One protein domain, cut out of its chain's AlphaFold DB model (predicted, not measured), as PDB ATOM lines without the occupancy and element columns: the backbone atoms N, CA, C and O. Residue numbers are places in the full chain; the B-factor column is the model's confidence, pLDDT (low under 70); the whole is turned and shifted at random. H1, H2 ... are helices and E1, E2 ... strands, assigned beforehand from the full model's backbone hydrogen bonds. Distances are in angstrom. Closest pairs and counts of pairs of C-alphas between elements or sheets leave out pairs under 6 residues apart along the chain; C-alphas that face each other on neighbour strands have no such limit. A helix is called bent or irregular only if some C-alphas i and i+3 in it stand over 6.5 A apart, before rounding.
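This is residues 12 to 56 of the 79 residues of an uncharacterized protein of Yangia sp (UniProt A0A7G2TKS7). Two helices, H1 and H2, meet at a steep tilt beside the open end of a two-stranded antiparallel hairpin, E1 and E2, whose turn reaches away from them. H1 comes first, and H2 follows directly on E2 and packs on H1. The printed part has 45 residues, with two named helices and two named strands in the order H1, E1, E2, H2; the class is mixed, helices and strands. It is compact, with a radius of gyration of the C-alphas of 10.4 A and spans of 29 by 24 by 14 A.

H1, residues 12 to 23, has its closest C-alphas to E1, residues 28 to 33, at Ala 16 and Val 29, 6.3 A apart. E2, residues 36 to 41, is the antiparallel neighbour of E1 in a hairpin, their directions at 148 degrees. N 31 and O 38 are 2.9 A apart and N 38 and O 31 are 2.8 A apart, within hydrogen-bond range. The closest C-alphas of H1 and E2 are those of Ala 16 and Ile 40, 7.0 A apart. H2, residues 42 to 56, touches H1, and the closest C-alphas are those of Tyr 13 and Ala 45, 5.0 A apart. H1 and H2 run opposite ways at a steep tilt of 53 degrees. Every O i to N i+4 pair of H1 is within hydrogen-bond range, and 8 of 11 are in H2.

H1 measures 16.4 A from C-alpha 12 at (-28.909, 12.857, -35.785) to C-alpha 23. E1 measures 14.8 A and E2 16.7 A. H2 measures 16.1 A and ends at C-alpha 56, (-23.216, 5.767, -39.633); it is irregular, with C-alphas 51 and 54 8.2 A apart.

The C-alphas farthest apart, those of Gly 24 and Lys 35, are 29.8 A apart. The printed part has no cut, and its three links are tight. Mean pLDDT of the printed part is 74.3; 13 residues are under 70: 23 to 28, 32 to 35, 53, and 55 to 56.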
ATOM      1  N   ARG A  12     -28.156  12.430 -36.973       76.94
ATOM      2  CA  ARG A  12     -28.909  12.857 -35.785       76.94
ATOM      3  C   ARG A  12     -28.665  11.924 -34.604       76.94
ATOM      4  O   ARG A  12     -28.420  12.395 -33.497       76.94
ATOM      5  N   TYR A  13     -28.702  10.617 -34.854       77.94
ATOM      6  CA  TYR A  13     -28.505   9.614 -33.813       77.94
ATOM      7  C   TYR A  13     -27.038   9.503 -33.374       77.94
ATOM      8  O   TYR A  13     -26.788   9.348 -32.183       77.94
ATOM      9  N   SER A  14     -26.066   9.659 -34.285       75.56
ATOM     10  CA  SER A  14     -24.643   9.702 -33.906       75.56
ATOM     11  C   SER A  14     -24.314  10.933 -33.059       75.56
ATOM     12  O   SER A  14     -23.701  10.798 -32.006       75.56
ATOM     13  N   LEU A  15     -24.804  12.114 -33.453       76.69
ATOM     14  CA  LEU A  15     -24.640  13.344 -32.678       76.69
ATOM     15  C   LEU A  15     -25.273  13.230 -31.289       76.69
ATOM     16  O   LEU A  15     -24.716  13.746 -30.323       76.69
ATOM     17  N   ALA A  16     -26.430  12.572 -31.184       78.75
ATOM     18  CA  ALA A  16     -27.040  12.329 -29.890       78.75
ATOM     19  C   ALA A  16     -26.102  11.503 -28.996       78.75
ATOM     20  O   ALA A  16     -25.767  11.951 -27.908       78.75
ATOM     21  N   LEU A  17     -25.597  10.361 -29.466       77.50
ATOM     22  CA  LEU A  17     -24.673   9.538 -28.676       77.50
ATOM     23  C   LEU A  17     -23.387  10.277 -28.274       77.50
ATOM     24  O   LEU A  17     -22.960  10.153 -27.129       77.50
ATOM     25  N   ASP A  18     -22.800  11.071 -29.170       77.88
ATOM     26  CA  ASP A  18     -21.585  11.834 -28.860       77.88
ATOM     27  C   ASP A  18     -21.852  12.884 -27.764       77.88
ATOM     28  O   ASP A  18     -21.097  12.998 -26.799       77.88
ATOM     29  N   LEU A  19     -22.985  13.592 -27.843       75.75
ATOM     30  CA  LEU A  19     -23.406  14.532 -26.797       75.75
ATOM     31  C   LEU A  19     -23.697  13.832 -25.462       75.75
ATOM     32  O   LEU A  19     -23.437  14.418 -24.411       75.75
ATOM     33  N   ALA A  20     -24.206  12.596 -25.493       74.62
ATOM     34  CA  ALA A  20     -24.393  11.766 -24.304       74.62
ATOM     35  C   ALA A  20     -23.084  11.545 -23.556       74.62
ATOM     36  O   ALA A  20     -22.999  11.749 -22.345       74.62
ATOM     37  N   GLN A  21     -22.069  11.108 -24.304       71.62
ATOM     38  CA  GLN A  21     -20.766  10.745 -23.765       71.62
ATOM     39  C   GLN A  21     -20.044  11.969 -23.207       71.62
ATOM     40  O   GLN A  21     -19.453  11.883 -22.133       71.62
ATOM     41  N   ASP A  22     -20.152  13.110 -23.889       73.50
ATOM     42  CA  ASP A  22     -19.528  14.360 -23.453       73.50
ATOM     43  C   ASP A  22     -20.190  14.959 -22.202       73.50
ATOM     44  O   ASP A  22     -19.513  15.591 -21.389       73.50
ATOM     45  N   LYS A  23     -21.514  14.811 -22.043       69.31
ATOM     46  CA  LYS A  23     -22.272  15.493 -20.978       69.31
ATOM     47  C   LYS A  23     -22.547  14.636 -19.746       69.31
ATOM     48  O   LYS A  23     -22.785  15.208 -18.689       69.31
ATOM     49  N   GLY A  24     -22.512  13.305 -19.857       58.53
ATOM     50  CA  GLY A  24     -22.678  12.382 -18.724       58.53
ATOM     51  C   GLY A  24     -24.042  12.435 -18.014       58.53
ATOM     52  O   GLY A  24     -24.198  11.814 -16.967       58.53
ATOM     53  N   GLU A  25     -25.023  13.156 -18.564       59.69
ATOM     54  CA  GLU A  25     -26.367  13.352 -18.006       59.69
ATOM     55  C   GLU A  25     -27.453  12.828 -18.959       59.69
ATOM     56  O   GLU A  25     -27.217  12.635 -20.156       59.69
ATOM     57  N   GLU A  26     -28.668  12.627 -18.432       62.62
ATOM     58  CA  GLU A  26     -29.866  12.332 -19.223       62.62
ATOM     59  C   GLU A  26     -30.130  13.496 -20.193       62.62
ATOM     60  O   GLU A  26     -30.666  14.542 -19.828       62.62
ATOM     61  N   PHE A  27     -29.706  13.335 -21.443       67.50
ATOM     62  CA  PHE A  27     -29.829  14.365 -22.464       67.50
ATOM     63  C   PHE A  27     -30.874  13.953 -23.506       67.50
ATOM     64  O   PHE A  27     -31.063  12.782 -23.854       67.50
ATOM     65  N   SER A  28     -31.561  14.963 -24.023       69.06
ATOM     66  CA  SER A  28     -32.471  14.823 -25.146       69.06
ATOM     67  C   SER A  28     -32.149  15.909 -26.161       69.06
ATOM     68  O   SER A  28     -32.165  17.092 -25.811       69.06
ATOM     69  N   VAL A  29     -31.839  15.530 -27.400       73.25
ATOM     70  CA  VAL A  29     -31.489  16.486 -28.458       73.25
ATOM     71  C   VAL A  29     -32.736  16.827 -29.250       73.25
ATOM     72  O   VAL A  29     -33.436  15.935 -29.731       73.25
ATOM     73  N   MET A  30     -32.997  18.120 -29.410       77.12
ATOM     74  CA  MET A  30     -34.007  18.596 -30.348       77.12
ATOM     75  C   MET A  30     -33.444  18.515 -31.763       77.12
ATOM     76  O   MET A  30     -32.411  19.115 -32.062       77.12
ATOM     77  N   VAL A  31     -34.129  17.790 -32.638       72.50
ATOM     78  CA  VAL A  31     -33.732  17.617 -34.034       72.50
ATOM     79  C   VAL A  31     -34.792  18.188 -34.957       72.50
ATOM     80  O   VAL A  31     -35.990  18.070 -34.714       72.50
ATOM     81  N   MET A  32     -34.348  18.825 -36.034       69.69
ATOM     82  CA  MET A  32     -35.251  19.267 -37.087       69.69
ATOM     83  C   MET A  32     -35.565  18.085 -38.007       69.69
ATOM     84  O   MET A  32     -34.666  17.502 -38.625       69.69
ATOM     85  N   GLU A  33     -36.842  17.750 -38.094       67.44
ATOM     86  CA  GLU A  33     -37.419  16.709 -38.934       67.44
ATOM     87  C   GLU A  33     -38.210  17.321 -40.097       67.44
ATOM     88  O   GLU A  33     -38.554  18.502 -40.101       67.44
ATOM     89  N   ALA A  34     -38.559  16.498 -41.089       65.38
ATOM     90  CA  ALA A  34     -39.333  16.948 -42.249       65.38
ATOM     91  C   ALA A  34     -40.734  17.484 -41.888       65.38
ATOM     92  O   ALA A  34     -41.312  18.247 -42.660       65.38
ATOM     93  N   LYS A  35     -41.290  17.085 -40.734       67.00
ATOM     94  CA  LYS A  35     -42.626  17.484 -40.260       67.00
ATOM     95  C   LYS A  35     -42.605  18.389 -39.023       67.00
ATOM     96  O   LYS A  35     -43.660  18.634 -38.447       67.00
ATOM     97  N   GLY A  36     -41.441  18.893 -38.614       73.50
ATOM     98  CA  GLY A  36     -41.323  19.765 -37.447       73.50
ATOM     99  C   GLY A  36     -40.105  19.443 -36.597       73.50
ATOM    100  O   GLY A  36     -39.057  19.074 -37.116       73.50
ATOM    101  N   TRP A  37     -40.236  19.609 -35.288       74.19
ATOM    102  CA  TRP A  37     -39.171  19.315 -34.337       74.19
ATOM    103  C   TRP A  37     -39.442  17.983 -33.642       74.19
ATOM    104  O   TRP A  37     -40.530  17.780 -33.105       74.19
ATOM    105  N   GLY A  38     -38.444  17.106 -33.647       76.56
ATOM    106  CA  GLY A  38     -38.421  15.855 -32.899       76.56
ATOM    107  C   GLY A  38     -37.456  15.927 -31.723       76.56
ATOM    108  O   GLY A  38     -36.653  16.859 -31.609       76.56
ATOM    109  N   ARG A  39     -37.524  14.928 -30.844       82.19
ATOM    110  CA  ARG A  39     -36.628  14.799 -29.695       82.19
ATOM    111  C   ARG A  39     -36.049  13.394 -29.655       82.19
ATOM    112  O   ARG A  39     -36.803  12.450 -29.471       82.19
ATOM    113  N   ILE A  40     -34.727  13.289 -29.741       80.19
ATOM    114  CA  ILE A  40     -34.002  12.021 -29.622       80.19
ATOM    115  C   ILE A  40     -33.435  11.922 -28.208       80.19
ATOM    116  O   ILE A  40     -32.724  12.825 -27.764       80.19
ATOM    117  N   ASN A  41     -33.756  10.841 -27.500       82.88
ATOM    118  CA  ASN A  41     -33.136  10.498 -26.217       82.88
ATOM    119  C   ASN A  41     -32.056   9.416 -26.399       82.88
ATOM    120  O   ASN A  41     -31.943   8.819 -27.472       82.88
ATOM    121  N   LEU A  42     -31.274   9.164 -25.345       80.56
ATOM    122  CA  LEU A  42     -30.186   8.181 -25.364       80.56
ATOM    123  C   LEU A  42     -30.662   6.779 -25.769       80.56
ATOM    124  O   LEU A  42     -30.118   6.197 -26.702       80.56
ATOM    125  N   THR A  43     -31.710   6.269 -25.122       84.69
ATOM    126  CA  THR A  43     -32.250   4.926 -25.382       84.69
ATOM    127  C   THR A  43     -32.684   4.754 -26.837       84.69
ATOM    128  O   THR A  43     -32.418   3.728 -27.460       84.69
ATOM    129  N   GLU A  44     -33.342   5.766 -27.403       82.81
ATOM    130  CA  GLU A  44     -33.758   5.775 -28.803       82.81
ATOM    131  C   GLU A  44     -32.548   5.800 -29.742       82.81
ATOM    132  O   GLU A  44     -32.517   5.061 -30.727       82.81
ATOM    133  N   ALA A  45     -31.526   6.595 -29.417       79.75
ATOM    134  CA  ALA A  45     -30.302   6.661 -30.203       79.75
ATOM    135  C   ALA A  45     -29.524   5.341 -30.195       79.75
ATOM    136  O   ALA A  45     -29.089   4.884 -31.254       79.75
ATOM    137  N   GLU A  46     -29.408   4.690 -29.039       82.44
ATOM    138  CA  GLU A  46     -28.781   3.374 -28.909       82.44
ATOM    139  C   GLU A  46     -29.547   2.308 -29.698       82.44
ATOM    140  O   GLU A  46     -28.946   1.558 -30.473       82.44
ATOM    141  N   ALA A  47     -30.878   2.276 -29.577       85.75
ATOM    142  CA  ALA A  47     -31.725   1.336 -30.309       85.75
ATOM    143  C   ALA A  47     -31.637   1.542 -31.830       85.75
ATOM    144  O   ALA A  47     -31.559   0.573 -32.600       85.75
ATOM    145  N   TRP A  48     -31.607   2.803 -32.276       83.12
ATOM    146  CA  TRP A  48     -31.473   3.130 -33.688       83.12
ATOM    147  C   TRP A  48     -30.105   2.708 -34.221       83.12
ATOM    148  O   TRP A  48     -30.049   2.022 -35.240       83.12
ATOM    149  N   VAL A  49     -29.010   3.041 -33.529       77.00
ATOM    150  CA  VAL A  49     -27.646   2.683 -33.956       77.00
ATOM    151  C   VAL A  49     -27.414   1.175 -33.916       77.00
ATOM    152  O   VAL A  49     -26.757   0.649 -34.811       77.00
ATOM    153  N   ALA A  50     -27.995   0.445 -32.964       81.56
ATOM    154  CA  ALA A  50     -27.929  -1.016 -32.963       81.56
ATOM    155  C   ALA A  50     -28.551  -1.627 -34.235       81.56
ATOM    156  O   ALA A  50     -28.019  -2.587 -34.790       81.56
ATOM    157  N   SER A  51     -29.643  -1.036 -34.729       81.44
ATOM    158  CA  SER A  51     -30.384  -1.535 -35.898       81.44
ATOM    159  C   SER A  51     -29.883  -0.971 -37.237       81.44
ATOM    160  O   SER A  51     -30.059  -1.595 -38.282       81.44
ATOM    161  N   ASN A  52     -29.271   0.216 -37.220       75.38
ATOM    162  CA  ASN A  52     -28.992   1.031 -38.409       75.38
ATOM    163  C   ASN A  52     -27.556   1.585 -38.452       75.38
ATOM    164  O   ASN A  52     -27.203   2.354 -39.347       75.38
ATOM    165  N   GLY A  53     -26.694   1.210 -37.506       65.12
ATOM    166  CA  GLY A  53     -25.348   1.767 -37.345       65.12
ATOM    167  C   GLY A  53     -24.414   1.535 -38.534       65.12
ATOM    168  O   GLY A  53     -23.409   2.234 -38.678       65.12
ATOM    169  N   HIS A  54     -24.741   0.614 -39.447       70.81
ATOM    170  CA  HIS A  54     -24.027   0.475 -40.719       70.81
ATOM    171  C   HIS A  54     -24.165   1.713 -41.617       70.81
ATOM    172  O   HIS A  54     -23.238   1.988 -42.380       70.81
ATOM    173  N   TYR A  55     -25.237   2.500 -41.479       65.38
ATOM    174  CA  TYR A  55     -25.398   3.785 -42.169       65.38
ATOM    175  C   TYR A  55     -24.519   4.898 -41.568       65.38
ATOM    176  O   TYR A  55     -24.152   5.829 -42.281       65.38
ATOM    177  N   CYS A  56     -24.089   4.786 -40.303       60.69
ATOM    178  CA  CYS A  56     -23.216   5.767 -39.633       60.69
ATOM    179  C   CYS A  56     -21.748   5.726 -40.093       60.69
ATOM    180  O   CYS A  56     -20.931   6.535 -39.654       60.69
TER     181      CYS A  56